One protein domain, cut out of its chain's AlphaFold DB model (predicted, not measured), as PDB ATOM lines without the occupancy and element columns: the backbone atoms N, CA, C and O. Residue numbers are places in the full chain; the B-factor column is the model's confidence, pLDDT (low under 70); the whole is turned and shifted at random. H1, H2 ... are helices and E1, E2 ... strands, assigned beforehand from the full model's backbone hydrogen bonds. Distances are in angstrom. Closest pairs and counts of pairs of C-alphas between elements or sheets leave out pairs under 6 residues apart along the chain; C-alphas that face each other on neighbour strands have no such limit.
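What this domain is: This is residues 35 to 154 of the 154 residues of an uncharacterized protein of Luteibacter pinisoli (UniProt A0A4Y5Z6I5). The domain has two lobes side by side: a small, strongly twisted sheet of four strands, E1 to E4, at one end and a group of four helices at the other. The long helix H1 joins them, with its residues 52 to 59 packed on the sheet at E4 and E3, the rest running away from it, and H2, H3 and H4 packed on H1. The printed part has 120 residues, with four named helices and four named strands in the order E1 H1 H2 H3 H4 E2 E3 E4, and its class is mixed, helices and strands. The sheet's order is E1 - E2 - E3 - E4, antiparallel throughout. The whole is compact, with a radius of gyration of the C-alphas of 14.3 A and spans of 41 by 29 by 21 A.

How they stand to each other: E1, residues 35 to 38, is an edge strand and the antiparallel neighbour of E2, residues 121 to 127; N 36 and O 122 are 2.9 A apart, within hydrogen-bond range. E2 and E3, residues 133 to 138, form a hairpin, with N 125 and O 135 2.8 A apart. E3 and E4, residues 145 to 148, form another, with N 134 and O 147 2.9 A apart. E2, E3 and E4 make a meander, each strand the antiparallel neighbour of the one before. H1, residues 52 to 72, is on the sheet at a height of 5.3 A, over E4 and slantwise to the strands at 47 degrees to E4 on the local plane; the two form two layers, a helix on one face of a sheet. The closest C-alphas of H1 and E4 are those of Asp 52 and Trp 146, 5.6 A apart. H1 is the hub. With residues 61 to 68 alone it touches H2, residues 79 to 85, about perpendicular at 74 degrees; the closest C-alphas, of Val 65 and Pro 79, are 6.1 A apart. With residues 53 to 61 alone it touches H3, residues 88 to 101, opposite ways at a tilt of 37 degrees, only just steep; the closest C-alphas, of Ala 53 and Ser 101, are 4.7 A apart. With residues 54 to 61 alone it touches H4, residues 106 to 111, at a steep tilt of 67 degrees, opposite ways; the closest C-alphas, of Ser 58 and Leu 110, are 5.7 A apart. H2 touches H4 at a shallow tilt of 14 degrees, opposite ways, closest at the C-alphas of Asn 80 and Ala 106, 5.5 A apart. In H1, H2, H3 and H4 every O i to N i+4 pair is within hydrogen-bond range.

Where its parts are: E1 begins at C-alpha 35, (-6.411, -26.917, 11.809). H1 starts at C-alpha 52, (-11.110, -45.221, 7.260), and is 30.1 A long; H3 is 20.4 A, E2 16.8 A and E3 16.2 A. E4 ends at C-alpha 148, (-5.382, -39.549, 2.860).

The domain as a whole: The C-alphas farthest apart, of Gly 88 and Asn 140, are 44.4 A apart. The printed part has no cut. The link from E1 to H1, residues 39 to 51, is long. The mean pLDDT of the printed part is 93.9, and residue 141 is under 70.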
ATOM      1  N   GLN A  35      -5.772 -27.488  12.991       93.56
ATOM      2  CA  GLN A  35      -6.411 -26.917  11.809       93.56
ATOM      3  C   GLN A  35      -5.494 -27.083  10.596       93.56
ATOM      4  O   GLN A  35      -4.290 -26.845  10.689       93.56
ATOM      5  N   VAL A  36      -6.069 -27.530   9.487       93.62
ATOM      6  CA  VAL A  36      -5.390 -27.795   8.215       93.62
ATOM      7  C   VAL A  36      -6.316 -27.407   7.064       93.62
ATOM      8  O   VAL A  36      -7.515 -27.178   7.261       93.62
ATOM      9  N   THR A  37      -5.767 -27.326   5.859       93.38
ATOM     10  CA  THR A  37      -6.523 -27.063   4.635       93.38
ATOM     11  C   THR A  37      -6.487 -28.292   3.741       93.38
ATOM     12  O   THR A  37      -5.440 -28.907   3.582       93.38
ATOM     13  N   THR A  38      -7.617 -28.682   3.157       93.62
ATOM     14  CA  THR A  38      -7.621 -29.774   2.179       93.62
ATOM     15  C   THR A  38      -6.971 -29.330   0.871       93.62
ATOM     16  O   THR A  38      -7.226 -28.228   0.379       93.62
ATOM     17  N   TYR A  39      -6.183 -30.207   0.265       91.00
ATOM     18  CA  TYR A  39      -5.589 -30.009  -1.052       91.00
ATOM     19  C   TYR A  39      -6.174 -31.011  -2.053       91.00
ATOM     20  O   TYR A  39      -6.442 -32.160  -1.715       91.00
ATOM     21  N   SER A  40      -6.406 -30.575  -3.289       87.69
ATOM     22  CA  SER A  40      -6.760 -31.457  -4.404       87.69
ATOM     23  C   SER A  40      -6.237 -30.832  -5.692       87.69
ATOM     24  O   SER A  40      -6.630 -29.718  -6.052       87.69
ATOM     25  N   ALA A  41      -5.318 -31.531  -6.357       83.38
ATOM     26  CA  ALA A  41      -4.764 -31.101  -7.630       83.38
ATOM     27  C   ALA A  41      -5.717 -31.454  -8.786       83.38
ATOM     28  O   ALA A  41      -6.362 -32.508  -8.763       83.38
ATOM     29  N   PRO A  42      -5.797 -30.623  -9.842       78.25
ATOM     30  CA  PRO A  42      -6.464 -31.020 -11.075       78.25
ATOM     31  C   PRO A  42      -5.864 -32.323 -11.621       78.25
ATOM     32  O   PRO A  42      -4.659 -32.405 -11.835       78.25
ATOM     33  N   GLY A  43      -6.706 -33.330 -11.863       79.94
ATOM     34  CA  GLY A  43      -6.269 -34.642 -12.361       79.94
ATOM     35  C   GLY A  43      -5.880 -35.654 -11.279       79.94
ATOM     36  O   GLY A  43      -5.626 -36.806 -11.615       79.94
ATOM     37  N   GLU A  44      -5.910 -35.274 -10.000       84.50
ATOM     38  CA  GLU A  44      -5.696 -36.183  -8.869       84.50
ATOM     39  C   GLU A  44      -7.007 -36.351  -8.090       84.50
ATOM     40  O   GLU A  44      -7.272 -35.618  -7.129       84.50
ATOM     41  N   PRO A  45      -7.897 -37.261  -8.531       90.06
ATOM     42  CA  PRO A  45      -9.146 -37.493  -7.833       90.06
ATOM     43  C   PRO A  45      -8.870 -38.120  -6.465       90.06
ATOM     44  O   PRO A  45      -8.130 -39.094  -6.347       90.06
ATOM     45  N   VAL A  46      -9.537 -37.590  -5.442       95.56
ATOM     46  CA  VAL A  46      -9.472 -38.092  -4.065       95.56
ATOM     47  C   VAL A  46     -10.885 -38.310  -3.559       95.56
ATOM     48  O   VAL A  46     -11.771 -37.475  -3.766       95.56
ATOM     49  N   ALA A  47     -11.099 -39.428  -2.881       96.88
ATOM     50  CA  ALA A  47     -12.368 -39.785  -2.274       96.88
ATOM     51  C   ALA A  47     -12.375 -39.435  -0.780       96.88
ATOM     52  O   ALA A  47     -11.574 -39.959  -0.003       96.88
ATOM     53  N   ALA A  48     -13.326 -38.592  -0.378       97.19
ATOM     54  CA  ALA A  48     -13.701 -38.346   1.008       97.19
ATOM     55  C   ALA A  48     -14.804 -39.328   1.423       97.19
ATOM     56  O   ALA A  48     -15.909 -39.311   0.872       97.19
ATOM     57  N   CYS A  49     -14.506 -40.198   2.389       98.06
ATOM     58  CA  CYS A  49     -15.366 -41.333   2.739       98.06
ATOM     59  C   CYS A  49     -15.773 -41.328   4.220       98.06
ATOM     60  O   CYS A  49     -15.097 -40.757   5.072       98.06
ATOM     61  N   ALA A  50     -16.874 -41.998   4.562       97.38
ATOM     62  CA  ALA A  50     -17.390 -42.020   5.937       97.38
ATOM     63  C   ALA A  50     -16.525 -42.832   6.924       97.38
ATOM     64  O   ALA A  50     -16.565 -42.588   8.133       97.38
ATOM     65  N   THR A  51     -15.740 -43.795   6.431       98.00
ATOM     66  CA  THR A  51     -14.900 -44.681   7.252       98.00
ATOM     67  C   THR A  51     -13.473 -44.748   6.720       98.00
ATOM     68  O   THR A  51     -13.241 -44.573   5.523       98.00
ATOM     69  N   ASP A  52     -12.523 -45.046   7.609       98.06
ATOM     70  CA  ASP A  52     -11.110 -45.221   7.260       98.06
ATOM     71  C   ASP A  52     -10.910 -46.334   6.218       98.06
ATOM     72  O   ASP A  52     -10.260 -46.139   5.196       98.06
ATOM     73  N   ALA A  53     -11.539 -47.495   6.431       98.12
ATOM     74  CA  ALA A  53     -11.411 -48.629   5.521       98.12
ATOM     75  C   ALA A  53     -11.947 -48.314   4.116       98.12
ATOM     76  O   ALA A  53     -11.322 -48.686   3.122       98.12
ATOM     77  N   LEU A  54     -13.072 -47.595   4.029       98.31
ATOM     78  CA  LEU A  54     -13.627 -47.170   2.749       98.31
ATOM     79  C   LEU A  54     -12.731 -46.125   2.074       98.31
ATOM     80  O   LEU A  54     -12.483 -46.239   0.879       98.31
ATOM     81  N   ALA A  55     -12.179 -45.166   2.826       98.38
ATOM     82  CA  ALA A  55     -11.210 -44.209   2.293       98.38
ATOM     83  C   ALA A  55      -9.957 -44.907   1.749       98.38
ATOM     84  O   ALA A  55      -9.522 -44.596   0.643       98.38
ATOM     85  N   ALA A  56      -9.403 -45.873   2.486       98.19
ATOM     86  CA  ALA A  56      -8.226 -46.621   2.060       98.19
ATOM     87  C   ALA A  56      -8.478 -47.396   0.759       98.19
ATOM     88  O   ALA A  56      -7.674 -47.323  -0.166       98.19
ATOM     89  N   TYR A  57      -9.604 -48.110   0.668       98.38
ATOM     90  CA  TYR A  57      -9.939 -48.872  -0.532       98.38
ATOM     91  C   TYR A  57     -10.248 -47.967  -1.733       98.38
ATOM     92  O   TYR A  57      -9.656 -48.142  -2.796       98.38
ATOM     93  N   SER A  58     -11.116 -46.966  -1.561       98.50
ATOM     94  CA  SER A  58     -11.525 -46.064  -2.643       98.50
ATOM     95  C   SER A  58     -10.349 -45.270  -3.212       98.50
ATOM     96  O   SER A  58     -10.201 -45.202  -4.429       98.50
ATOM     97  N   ASN A  59      -9.476 -44.715  -2.365       97.94
ATOM     98  CA  ASN A  59      -8.314 -43.958  -2.846       97.94
ATOM     99  C   ASN A  59      -7.248 -44.865  -3.480       97.94
ATOM    100  O   ASN A  59      -6.635 -44.476  -4.471       97.94
ATOM    101  N   PHE A  60      -7.084 -46.103  -3.000       97.06
ATOM    102  CA  PHE A  60      -6.235 -47.082  -3.682       97.06
ATOM    103  C   PHE A  60      -6.777 -47.436  -5.077       97.06
ATOM    104  O   PHE A  60      -6.016 -47.489  -6.043       97.06
ATOM    105  N   MET A  61      -8.094 -47.614  -5.217       97.62
ATOM    106  CA  MET A  61      -8.711 -47.850  -6.524       97.62
ATOM    107  C   MET A  61      -8.585 -46.642  -7.456       97.62
ATOM    108  O   MET A  61      -8.314 -46.839  -8.637       97.62
ATOM    109  N   LEU A  62      -8.720 -45.408  -6.955       96.25
ATOM    110  CA  LEU A  62      -8.479 -44.200  -7.755       96.25
ATOM    111  C   LEU A  62      -7.042 -44.138  -8.278       96.25
ATOM    112  O   LEU A  62      -6.844 -43.824  -9.450       96.25
ATOM    113  N   TYR A  63      -6.057 -44.516  -7.459       94.00
ATOM    114  CA  TYR A  63      -4.666 -44.630  -7.899       94.00
ATOM    115  C   TYR A  63      -4.499 -45.660  -9.026       94.00
ATOM    116  O   TYR A  63      -3.891 -45.358 -10.052       94.00
ATOM    117  N   LEU A  64      -5.074 -46.859  -8.880       95.12
ATOM    118  CA  LEU A  64      -5.000 -47.889  -9.922       95.12
ATOM    119  C   LEU A  64      -5.716 -47.468 -11.211       95.12
ATOM    120  O   LEU A  64      -5.211 -47.726 -12.300       95.12
ATOM    121  N   VAL A  65      -6.868 -46.806 -11.099       95.44
ATOM    122  CA  VAL A  65      -7.618 -46.275 -12.244       95.44
ATOM    123  C   VAL A  65      -6.812 -45.197 -12.962       95.44
ATOM    124  O   VAL A  65      -6.716 -45.236 -14.186       95.44
ATOM    125  N   ALA A  66      -6.182 -44.280 -12.224       92.88
ATOM    126  CA  ALA A  66      -5.310 -43.261 -12.799       92.88
ATOM    127  C   ALA A  66      -4.088 -43.883 -13.499       92.88
ATOM    128  O   ALA A  66      -3.728 -43.466 -14.599       92.88
ATOM    129  N   ALA A  67      -3.485 -44.919 -12.909       92.44
ATOM    130  CA  ALA A  67      -2.377 -45.648 -13.519       92.44
ATOM    131  C   ALA A  67      -2.799 -46.394 -14.803       92.44
ATOM    132  O   ALA A  67      -2.096 -46.318 -15.813       92.44
ATOM    133  N   ASP A  68      -3.955 -47.071 -14.803       94.12
ATOM    134  CA  ASP A  68      -4.497 -47.749 -15.993       94.12
ATOM    135  C   ASP A  68      -4.828 -46.727 -17.092       94.12
ATOM    136  O   ASP A  68      -4.409 -46.911 -18.238       94.12
ATOM    137  N   ALA A  69      -5.462 -45.602 -16.745       93.62
ATOM    138  CA  ALA A  69      -5.747 -44.496 -17.663       93.62
ATOM    139  C   ALA A  69      -4.470 -43.930 -18.297       93.62
ATOM    140  O   ALA A  69      -4.394 -43.797 -19.519       93.62
ATOM    141  N   ALA A  70      -3.432 -43.676 -17.495       92.31
ATOM    142  CA  ALA A  70      -2.144 -43.188 -17.987       92.31
ATOM    143  C   ALA A  70      -1.445 -44.203 -18.906       92.31
ATOM    144  O   ALA A  70      -0.837 -43.818 -19.903       92.31
ATOM    145  N   SER A  71      -1.545 -45.501 -18.599       93.38
ATOM    146  CA  SER A  71      -0.916 -46.561 -19.397       93.38
ATOM    147  C   SER A  71      -1.636 -46.846 -20.720       93.38
ATOM    148  O   SER A  71      -0.994 -47.192 -21.711       93.38
ATOM    149  N   THR A  72      -2.962 -46.702 -20.748       94.19
ATOM    150  CA  THR A  72      -3.805 -47.025 -21.910       94.19
ATOM    151  C   THR A  72      -4.161 -45.802 -22.752       94.19
ATOM    152  O   THR A  72      -4.564 -45.954 -23.905       94.19
ATOM    153  N   GLY A  73      -4.037 -44.595 -22.191       92.56
ATOM    154  CA  GLY A  73      -4.490 -43.344 -22.797       92.56
ATOM    155  C   GLY A  73      -6.013 -43.160 -22.786       92.56
ATOM    156  O   GLY A  73      -6.527 -42.348 -23.552       92.56
ATOM    157  N   GLN A  74      -6.752 -43.926 -21.975       90.88
ATOM    158  CA  GLN A  74      -8.212 -43.838 -21.883       90.88
ATOM    159  C   GLN A  74      -8.649 -42.871 -20.775       90.88
ATOM    160  O   GLN A  74      -8.207 -42.987 -19.640       90.88
ATOM    161  N   GLU A  75      -9.577 -41.962 -21.081       82.44
ATOM    162  CA  GLU A  75     -10.106 -40.999 -20.097       82.44
ATOM    163  C   GLU A  75     -11.209 -41.588 -19.196       82.44
ATOM    164  O   GLU A  75     -11.400 -41.132 -18.074       82.44
ATOM    165  N   ASN A  76     -11.933 -42.612 -19.667       86.81
ATOM    166  CA  ASN A  76     -13.083 -43.202 -18.972       86.81
ATOM    167  C   ASN A  76     -12.837 -44.677 -18.649       86.81
ATOM    168  O   ASN A  76     -13.418 -45.574 -19.261       86.81
ATOM    169  N   VAL A  77     -11.941 -44.922 -17.699       92.31
ATOM    170  CA  VAL A  77     -11.596 -46.274 -17.254       92.31
ATOM    171  C   VAL A  77     -12.641 -46.793 -16.263       92.31
ATOM    172  O   VAL A  77     -12.966 -46.122 -15.286       92.31
ATOM    173  N   ASP A  78     -13.157 -48.004 -16.500       95.75
ATOM    174  CA  ASP A  78     -14.070 -48.689 -15.577       95.75
ATOM    175  C   ASP A  78     -13.304 -49.202 -14.338       95.75
ATOM    176  O   ASP A  78     -12.464 -50.102 -14.470       95.75
ATOM    177  N   PRO A  79     -13.609 -48.702 -13.124       96.56
ATOM    178  CA  PRO A  79     -12.949 -49.142 -11.897       96.56
ATOM    179  C   PRO A  79     -13.081 -50.643 -11.628       96.56
ATOM    180  O   PRO A  79     -12.158 -51.242 -11.081       96.56
ATOM    181  N   ASN A  80     -14.190 -51.273 -12.029       97.81
ATOM    182  CA  ASN A  80     -14.392 -52.708 -11.818       97.81
ATOM    183  C   ASN A  80     -13.506 -53.540 -12.752       97.81
ATOM    184  O   ASN A  80     -12.988 -54.584 -12.358       97.81
ATOM    185  N   ALA A  81     -13.295 -53.068 -13.983       96.44
ATOM    186  CA  ALA A  81     -12.360 -53.701 -14.906       96.44
ATOM    187  C   ALA A  81     -10.918 -53.585 -14.391       96.44
ATOM    188  O   ALA A  81     -10.166 -54.554 -14.465       96.44
ATOM    189  N   VAL A  82     -10.541 -52.434 -13.824       96.62
ATOM    190  CA  VAL A  82      -9.228 -52.242 -13.181       96.62
ATOM    191  C   VAL A  82      -9.057 -53.158 -11.979       96.62
ATOM    192  O   VAL A  82      -8.024 -53.812 -11.853       96.62
ATOM    193  N   GLU A  83     -10.080 -53.264 -11.132       96.81
ATOM    194  CA  GLU A  83     -10.075 -54.188 -10.001       96.81
ATOM    195  C   GLU A  83      -9.834 -55.635 -10.461       96.81
ATOM    196  O   GLU A  83      -8.984 -56.329  -9.910       96.81
ATOM    197  N   ALA A  84     -10.527 -56.073 -11.517       96.94
ATOM    198  CA  ALA A  84     -10.393 -57.420 -12.071       96.94
ATOM    199  C   ALA A  84      -9.035 -57.685 -12.751       96.94
ATOM    200  O   ALA A  84      -8.609 -58.838 -12.831       96.94
ATOM    201  N   LYS A  85      -8.353 -56.642 -13.241       95.88
ATOM    202  CA  LYS A  85      -6.996 -56.728 -13.810       95.88
ATOM    203  C   LYS A  85      -5.902 -56.816 -12.739       95.88
ATOM    204  O   LYS A  85      -4.758 -57.111 -13.086       95.88
ATOM    205  N   ALA A  86      -6.204 -56.533 -11.468       94.69
ATOM    206  CA  ALA A  86      -5.211 -56.602 -10.402       94.69
ATOM    207  C   ALA A  86      -4.647 -58.029 -10.291       94.69
ATOM    208  O   ALA A  86      -5.387 -59.010 -10.226       94.69
ATOM    209  N   THR A  87      -3.320 -58.148 -10.266       94.50
ATOM    210  CA  THR A  87      -2.603 -59.429 -10.167       94.50
ATOM    211  C   THR A  87      -1.483 -59.341  -9.130       94.50
ATOM    212  O   THR A  87      -1.112 -58.244  -8.707       94.50
ATOM    213  N   GLY A  88      -0.967 -60.496  -8.695       95.62
ATOM    214  CA  GLY A  88       0.104 -60.580  -7.695       95.62
ATOM    215  C   GLY A  88      -0.245 -59.843  -6.398       95.62
ATOM    216  O   GLY A  88      -1.396 -59.861  -5.960       95.62
ATOM    217  N   ASP A  89       0.735 -59.143  -5.829       95.31
ATOM    218  CA  ASP A  89       0.591 -58.404  -4.569       95.31
ATOM    219  C   ASP A  89      -0.541 -57.365  -4.612       95.31
ATOM    220  O   ASP A  89      -1.249 -57.162  -3.622       95.31
ATOM    221  N   SER A  90      -0.769 -56.731  -5.767       93.50
ATOM    222  CA  SER A  90      -1.860 -55.766  -5.934       93.50
ATOM    223  C   SER A  90      -3.228 -56.424  -5.759       93.50
ATOM    224  O   SER A  90      -4.102 -55.827  -5.136       93.50
ATOM    225  N   ALA A  91      -3.419 -57.655  -6.246       96.31
ATOM    226  CA  ALA A  91      -4.677 -58.384  -6.060       96.31
ATOM    227  C   ALA A  91      -4.945 -58.680  -4.576       96.31
ATOM    228  O   ALA A  91      -6.072 -58.518  -4.104       96.31
ATOM    229  N   ASP A  92      -3.905 -59.044  -3.823       97.44
ATOM    230  CA  ASP A  92      -4.012 -59.298  -2.386       97.44
ATOM    231  C   ASP A  92      -4.316 -58.018  -1.596       97.44
ATOM    232  O   ASP A  92      -5.100 -58.037  -0.640       97.44
ATOM    233  N   VAL A  93      -3.734 -56.887  -2.004       96.75
ATOM    234  CA  VAL A  93      -4.045 -55.567  -1.434       96.75
ATOM    235  C   VAL A  93      -5.493 -55.177  -1.732       96.75
ATOM    236  O   VAL A  93      -6.220 -54.852  -0.791       96.75
ATOM    237  N   VAL A  94      -5.934 -55.264  -2.995       97.50
ATOM    238  CA  VAL A  94      -7.323 -54.990  -3.409       97.50
ATOM    239  C   VAL A  94      -8.295 -55.834  -2.595       97.50
ATOM    240  O   VAL A  94      -9.217 -55.294  -1.988       97.50
ATOM    241  N   LYS A  95      -8.069 -57.151  -2.531       97.94
ATOM    242  CA  LYS A  95      -8.940 -58.081  -1.811       97.94
ATOM    243  C   LYS A  95      -9.049 -57.709  -0.334       97.94
ATOM    244  O   LYS A  95     -10.158 -57.555   0.168       97.94
ATOM    245  N   ARG A  96      -7.917 -57.504   0.345       97.75
ATOM    246  CA  ARG A  96      -7.888 -57.146   1.772       97.75
ATOM    247  C   ARG A  96      -8.590 -55.816   2.046       97.75
ATOM    248  O   ARG A  96      -9.322 -55.705   3.026       97.75
ATOM    249  N   LEU A  97      -8.361 -54.801   1.213       97.88
ATOM    250  CA  LEU A  97      -8.983 -53.483   1.376       97.88
ATOM    251  C   LEU A  97     -10.490 -53.526   1.080       97.88
ATOM    252  O   LEU A  97     -11.274 -52.920   1.816       97.88
ATOM    253  N   ARG A  98     -10.917 -54.286   0.067       98.19
ATOM    254  CA  ARG A  98     -12.340 -54.497  -0.226       98.19
ATOM    255  C   ARG A  98     -13.043 -55.230   0.914       98.19
ATOM    256  O   ARG A  98     -14.079 -54.774   1.388       98.19
ATOM    257  N   GLU A  99     -12.449 -56.311   1.417       98.00
ATOM    258  CA  GLU A  99     -12.971 -57.044   2.577       98.00
ATOM    259  C   GLU A  99     -13.078 -56.142   3.816       98.00
ATOM    260  O   GLU A  99     -14.102 -56.149   4.495       98.00
ATOM    261  N   ALA A 100     -12.063 -55.314   4.086       97.62
ATOM    262  CA  ALA A 100     -12.069 -54.390   5.219       97.62
ATOM    263  C   ALA A 100     -13.102 -53.257   5.085       97.62
ATOM    264  O   ALA A 100     -13.636 -52.793   6.092       97.62
ATOM    265  N   SER A 101     -13.369 -52.790   3.862       97.62
ATOM    266  CA  SER A 101     -14.357 -51.735   3.596       97.62
ATOM    267  C   SER A 101     -15.797 -52.252   3.551       97.62
ATOM    268  O   SER A 101     -16.722 -51.464   3.741       97.62
ATOM    269  N   GLY A 102     -15.997 -53.559   3.345       97.69
ATOM    270  CA  GLY A 102     -17.317 -54.199   3.349       97.69
ATOM    271  C   GLY A 102     -18.160 -53.925   2.098       97.69
ATOM    272  O   GLY A 102     -19.366 -54.168   2.109       97.69
ATOM    273  N   VAL A 103     -17.549 -53.412   1.030       97.88
ATOM    274  CA  VAL A 103     -18.211 -53.118  -0.251       97.88
ATOM    275  C   VAL A 103     -18.081 -54.281  -1.233       97.88
ATOM    276  O   VAL A 103     -17.148 -55.083  -1.162       97.88
ATOM    277  N   ALA A 104     -19.022 -54.381  -2.174       97.50
ATOM    278  CA  ALA A 104     -19.043 -55.484  -3.132       97.50
ATOM    279  C   ALA A 104     -18.033 -55.304  -4.277       97.50
ATOM    280  O   ALA A 104     -17.442 -56.296  -4.711       97.50
ATOM    281  N   SER A 105     -17.814 -54.064  -4.729       97.69
ATOM    282  CA  SER A 105     -16.970 -53.717  -5.880       97.69
ATOM    283  C   SER A 105     -16.313 -52.339  -5.743       97.69
ATOM    284  O   SER A 105     -16.758 -51.509  -4.941       97.69
ATOM    285  N   ALA A 106     -15.301 -52.065  -6.570       97.56
ATOM    286  CA  ALA A 106     -14.684 -50.745  -6.678       97.56
ATOM    287  C   ALA A 106     -15.697 -49.642  -7.040       97.56
ATOM    288  O   ALA A 106     -15.683 -48.567  -6.441       97.56
ATOM    289  N   SER A 107     -16.617 -49.901  -7.975       97.50
ATOM    290  CA  SER A 107     -17.660 -48.934  -8.353       97.50
ATOM    291  C   SER A 107     -18.569 -48.574  -7.176       97.50
ATOM    292  O   SER A 107     -18.890 -47.398  -6.985       97.50
ATOM    293  N   ASP A 108     -18.965 -49.559  -6.366       97.88
ATOM    294  CA  ASP A 108     -19.808 -49.317  -5.190       97.88
ATOM    295  C   ASP A 108     -19.066 -48.503  -4.126       97.88
ATOM    296  O   ASP A 108     -19.647 -47.603  -3.521       97.88
ATOM    297  N   ALA A 109     -17.767 -48.765  -3.946       98.19
ATOM    298  CA  ALA A 109     -16.922 -48.010  -3.029       98.19
ATOM    299  C   ALA A 109     -16.812 -46.531  -3.417       98.19
ATOM    300  O   ALA A 109     -16.995 -45.652  -2.574       98.19
ATOM    301  N   LEU A 110     -16.570 -46.250  -4.700       97.50
ATOM    302  CA  LEU A 110     -16.446 -44.882  -5.204       97.50
ATOM    303  C   LEU A 110     -17.775 -44.122  -5.137       97.50
ATOM    304  O   LEU A 110     -17.781 -42.945  -4.789       97.50
ATOM    305  N   LYS A 111     -18.907 -44.793  -5.388       97.62
ATOM    306  CA  LYS A 111     -20.253 -44.205  -5.234       97.62
ATOM    307  C   LYS A 111     -20.618 -43.907  -3.779       97.62
ATOM    308  O   LYS A 111     -21.446 -43.035  -3.532       97.62
ATOM    309  N   ALA A 112     -20.035 -44.633  -2.827       97.50
ATOM    310  CA  ALA A 112     -20.256 -44.425  -1.399       97.50
ATOM    311  C   ALA A 112     -19.433 -43.259  -0.814       97.50
ATOM    312  O   ALA A 112     -19.622 -42.896   0.348       97.50
ATOM    313  N   CYS A 113     -18.529 -42.668  -1.601       97.50
ATOM    314  CA  CYS A 113     -17.710 -41.529  -1.203       97.50
ATOM    315  C   CYS A 113     -18.082 -40.267  -1.984       97.50
ATOM    316  O   CYS A 113     -18.737 -40.312  -3.024       97.50
ATOM    317  N   SER A 114     -17.647 -39.116  -1.477       96.06
ATOM    318  CA  SER A 114     -17.731 -37.844  -2.197       96.06
ATOM    319  C   SER A 114     -16.362 -37.462  -2.757       96.06
ATOM    320  O   SER A 114     -15.355 -37.733  -2.103       96.06
ATOM    321  N   PRO A 115     -16.286 -36.790  -3.917       94.94
ATOM    322  CA  PRO A 115     -15.044 -36.164  -4.352       94.94
ATOM    323  C   PRO A 115     -14.565 -35.145  -3.312       94.94
ATOM    324  O   PRO A 115     -15.360 -34.335  -2.819       94.94
ATOM    325  N   LEU A 116     -13.274 -35.173  -2.981       94.44
ATOM    326  CA  LEU A 116     -12.674 -34.176  -2.104       94.44
ATOM    327  C   LEU A 116     -12.702 -32.805  -2.785       94.44
ATOM    328  O   LEU A 116     -12.308 -32.651  -3.937       94.44
ATOM    329  N   LYS A 117     -13.137 -31.789  -2.043       90.88
ATOM    330  CA  LYS A 117     -12.986 -30.392  -2.450       90.88
ATOM    331  C   LYS A 117     -11.702 -29.846  -1.831       90.88
ATOM    332  O   LYS A 117     -11.494 -30.000  -0.628       90.88
ATOM    333  N   GLY A 118     -10.862 -29.211  -2.643       91.94
ATOM    334  CA  GLY A 118      -9.697 -28.466  -2.164       91.94
ATOM    335  C   GLY A 118     -10.088 -27.128  -1.527       91.94
ATOM    336  O   GLY A 118     -11.161 -26.586  -1.803       91.94
ATOM    337  N   GLY A 119      -9.208 -26.596  -0.681       91.31
ATOM    338  CA  GLY A 119      -9.363 -25.300  -0.021       91.31
ATOM    339  C   GLY A 119     -10.313 -25.296   1.179       91.31
ATOM    340  O   GLY A 119     -10.665 -24.220   1.662       91.31
ATOM    341  N   LEU A 120     -10.751 -26.461   1.669       92.19
ATOM    342  CA  LEU A 120     -11.600 -26.530   2.857       92.19
ATOM    343  C   LEU A 120     -10.745 -26.406   4.114       92.19
ATOM    344  O   LEU A 120      -9.811 -27.181   4.304       92.19
ATOM    345  N   SER A 121     -11.106 -25.480   5.001       93.31
ATOM    346  CA  SER A 121     -10.508 -25.419   6.333       93.31
ATOM    347  C   SER A 121     -11.169 -26.448   7.246       93.31
ATOM    348  O   SER A 121     -12.373 -26.382   7.512       93.31
ATOM    349  N   VAL A 122     -10.377 -27.405   7.718       95.38
ATOM    350  CA  VAL A 122     -10.839 -28.539   8.523       95.38
ATOM    351  C   VAL A 122      -9.967 -28.716   9.761       95.38
ATOM    352  O   VAL A 122      -8.846 -28.217   9.841       95.38
ATOM    353  N   VAL A 123     -10.483 -29.442  10.747       95.25
ATOM    354  CA  VAL A 123      -9.751 -29.837  11.953       95.25
ATOM    355  C   VAL A 123      -9.541 -31.344  11.932       95.25
ATOM    356  O   VAL A 123     -10.477 -32.103  11.670       95.25
ATOM    357  N   VAL A 124      -8.320 -31.786  12.234       95.56
ATOM    358  CA  VAL A 124      -7.997 -33.211  12.371       95.56
ATOM    359  C   VAL A 124      -8.649 -33.759  13.634       95.56
ATOM    360  O   VAL A 124      -8.318 -33.362  14.749       95.56
ATOM    361  N   VAL A 125      -9.574 -34.694  13.463       95.75
ATOM    362  CA  VAL A 125     -10.301 -35.357  14.552       95.75
ATOM    363  C   VAL A 125      -9.578 -36.630  14.981       95.75
ATOM    364  O   VAL A 125      -9.493 -36.928  16.169       95.75
ATOM    365  N   GLU A 126      -9.046 -37.377  14.018       95.88
ATOM    366  CA  GLU A 126      -8.378 -38.656  14.251       95.88
ATOM    367  C   GLU A 126      -7.336 -38.906  13.157       95.88
ATOM    368  O   GLU A 126      -7.537 -38.511  12.012       95.88
ATOM    369  N   VAL A 127      -6.240 -39.582  13.495       94.94
ATOM    370  CA  VAL A 127      -5.255 -40.082  12.526       94.94
ATOM    371  C   VAL A 127      -5.220 -41.597  12.651       94.94
ATOM    372  O   VAL A 127      -5.088 -42.118  13.765       94.94
ATOM    373  N   SER A 128      -5.370 -42.304  11.532       94.44
ATOM    374  CA  SER A 128      -5.356 -43.764  11.552       94.44
ATOM    375  C   SER A 128      -3.982 -44.286  11.960       94.44
ATOM    376  O   SER A 128      -2.940 -43.718  11.643       94.44
ATOM    377  N   LYS A 129      -3.981 -45.407  12.684       90.25
ATOM    378  CA  LYS A 129      -2.757 -46.146  13.040       90.25
ATOM    379  C   LYS A 129      -2.410 -47.233  12.023       90.25
ATOM    380  O   LYS A 129      -1.378 -47.880  12.162       90.25
ATOM    381  N   LYS A 130      -3.322 -47.517  11.088       90.69
ATOM    382  CA  LYS A 130      -3.233 -48.649  10.152       90.69
ATOM    383  C   LYS A 130      -3.131 -48.199   8.703       90.69
ATOM    384  O   LYS A 130      -2.589 -48.930   7.883       90.69
ATOM    385  N   THR A 131      -3.686 -47.037   8.400       91.56
ATOM    386  CA  THR A 131      -3.702 -46.430   7.074       91.56
ATOM    387  C   THR A 131      -3.067 -45.045   7.173       91.56
ATOM    388  O   THR A 131      -2.969 -44.477   8.262       91.56
ATOM    389  N   ASN A 132      -2.670 -44.472   6.040       92.56
ATOM    390  CA  ASN A 132      -2.215 -43.081   5.974       92.56
ATOM    391  C   ASN A 132      -3.400 -42.110   5.834       92.56
ATOM    392  O   ASN A 132      -3.315 -41.129   5.105       92.56
ATOM    393  N   ASN A 133      -4.524 -42.392   6.498       96.19
ATOM    394  CA  ASN A 133      -5.713 -41.547   6.455       96.19
ATOM    395  C   ASN A 133      -5.894 -40.768   7.758       96.19
ATOM    396  O   ASN A 133      -5.529 -41.220   8.848       96.19
ATOM    397  N   ALA A 134      -6.561 -39.624   7.655       96.81
ATOM    398  CA  ALA A 134      -7.050 -38.861   8.789       96.81
ATOM    399  C   ALA A 134      -8.551 -38.607   8.662       96.81
ATOM    400  O   ALA A 134      -9.075 -38.366   7.572       96.81
ATOM    401  N   LYS A 135      -9.235 -38.631   9.805       97.50
ATOM    402  CA  LYS A 135     -10.598 -38.134   9.943       97.50
ATOM    403  C   LYS A 135     -10.538 -36.641  10.188       97.50
ATOM    404  O   LYS A 135      -9.901 -36.198  11.145       97.50
ATOM    405  N   VAL A 136     -11.247 -35.875   9.377       96.75
ATOM    406  CA  VAL A 136     -11.330 -34.421   9.495       96.75
ATOM    407  C   VAL A 136     -12.783 -33.969   9.562       96.75
ATOM    408  O   VAL A 136     -13.683 -34.686   9.127       96.75
ATOM    409  N   SER A 137     -13.024 -32.796  10.138       96.38
ATOM    410  CA  SER A 137     -14.344 -32.158  10.190       96.38
ATOM    411  C   SER A 137     -14.199 -30.668   9.900       96.38
ATOM    412  O   SER A 137     -13.196 -30.059  10.279       96.38
ATOM    413  N   GLY A 138     -15.178 -30.082   9.210       90.25
ATOM    414  CA  GLY A 138     -15.223 -28.639   8.989       90.25
ATOM    415  C   GLY A 138     -15.360 -27.872  10.307       90.25
ATOM    416  O   GLY A 138     -15.930 -28.369  11.280       90.25
ATOM    417  N   ALA A 139     -14.870 -26.630  10.334       71.12
ATOM    418  CA  ALA A 139     -14.824 -25.799  11.544       71.12
ATOM    419  C   ALA A 139     -16.195 -25.571  12.224       71.12
ATOM    420  O   ALA A 139     -16.249 -25.285  13.416       71.12
ATOM    421  N   ASN A 140     -17.300 -25.739  11.487       74.50
ATOM    422  CA  ASN A 140     -18.666 -25.489  11.955       74.50
ATOM    423  C   ASN A 140     -19.440 -26.767  12.333       74.50
ATOM    424  O   ASN A 140     -20.669 -26.774  12.299       74.50
ATOM    425  N   GLY A 141     -18.744 -27.861  12.663       69.56
ATOM    426  CA  GLY A 141     -19.395 -29.130  13.018       69.56
ATOM    427  C   GLY A 141     -19.986 -29.862  11.812       69.56
ATOM    428  O   GLY A 141     -20.963 -30.599  11.943       69.56
ATOM    429  N   GLU A 142     -19.404 -29.649  10.631       83.31
ATOM    430  CA  GLU A 142     -19.762 -30.380   9.418       83.31
ATOM    431  C   GLU A 142     -19.468 -31.877   9.572       83.31
ATOM    432  O   GLU A 142     -18.602 -32.290  10.356       83.31
ATOM    433  N   ALA A 143     -20.183 -32.698   8.794       88.38
ATOM    434  CA  ALA A 143     -20.012 -34.144   8.812       88.38
ATOM    435  C   ALA A 143     -18.540 -34.518   8.594       88.38
ATOM    436  O   ALA A 143     -17.910 -34.092   7.628       88.38
ATOM    437  N   ALA A 144     -17.998 -35.308   9.519       95.94
ATOM    438  CA  ALA A 144     -16.612 -35.728   9.452       95.94
ATOM    439  C   ALA A 144     -16.410 -36.796   8.370       95.94
ATOM    440  O   ALA A 144     -17.250 -37.681   8.198       95.94
ATOM    441  N   PHE A 145     -15.264 -36.753   7.703       97.50
ATOM    442  CA  PHE A 145     -14.897 -37.696   6.651       97.50
ATOM    443  C   PHE A 145     -13.420 -38.078   6.749       97.50
ATOM    444  O   PHE A 145     -12.618 -37.375   7.363       97.50
ATOM    445  N   TRP A 146     -13.078 -39.219   6.164       98.00
ATOM    446  CA  TRP A 146     -11.730 -39.760   6.079       98.00
ATOM    447  C   TRP A 146     -11.137 -39.482   4.702       98.00
ATOM    448  O   TRP A 146     -11.790 -39.752   3.689       98.00
ATOM    449  N   ILE A 147      -9.906 -38.974   4.687       97.06
ATOM    450  CA  ILE A 147      -9.088 -38.760   3.485       97.06
ATOM    451  C   ILE A 147      -7.618 -39.097   3.757       97.06
ATOM    452  O   ILE A 147      -7.213 -39.101   4.925       97.06
ATOM    453  N   PRO A 148      -6.817 -39.355   2.710       95.94
ATOM    454  CA  PRO A 148      -5.382 -39.549   2.860       95.94
ATOM    455  C   PRO A 148      -4.687 -38.283   3.386       95.94
ATOM    456  O   PRO A 148      -5.065 -37.156   3.056       95.94
ATOM    457  N   THR A 149      -3.686 -38.463   4.246       94.81
ATOM    458  CA  THR A 149      -2.978 -37.365   4.928       94.81
ATOM    459  C   THR A 149      -2.155 -36.485   3.991       94.81
ATOM    460  O   THR A 149      -1.914 -35.324   4.301       94.81
ATOM    461  N   GLU A 150      -1.752 -36.997   2.837       92.31
ATOM    462  CA  GLU A 150      -1.057 -36.246   1.791       92.31
ATOM    463  C   GLU A 150      -1.919 -35.129   1.175       92.31
ATOM    464  O   GLU A 150      -1.372 -34.189   0.612       92.31
ATOM    465  N   TYR A 151      -3.245 -35.175   1.352       93.62
ATOM    466  CA  TYR A 151      -4.183 -34.148   0.884       93.62
ATOM    467  C   TYR A 151      -4.561 -33.132   1.970       93.62
ATOM    468  O   TYR A 151      -5.622 -32.501   1.905       93.62
ATOM    469  N   LEU A 152      -3.715 -32.986   2.991       93.06
ATOM    470  CA  LEU A 152      -3.886 -32.038   4.086       93.06
ATOM    471  C   LEU A 152      -2.649 -31.144   4.218       93.06
ATOM    472  O   LEU A 152      -1.571 -31.615   4.582       93.06
ATOM    473  N   ASP A 153      -2.843 -29.848   4.001       90.50
ATOM    474  CA  ASP A 153      -1.826 -28.806   4.121       90.50
ATOM    475  C   ASP A 153      -1.910 -28.108   5.478       90.50
ATOM    476  O   ASP A 153      -2.998 -27.786   5.970       90.50
ATOM    477  N   ARG A 154      -0.749 -27.878   6.091       81.50
ATOM    478  CA  ARG A 154      -0.622 -27.227   7.401       81.50
ATOM    479  C   ARG A 154      -0.518 -25.713   7.305       81.50
ATOM    480  O   ARG A 154       0.128 -25.219   6.356       81.50
TER     481      ARG A 154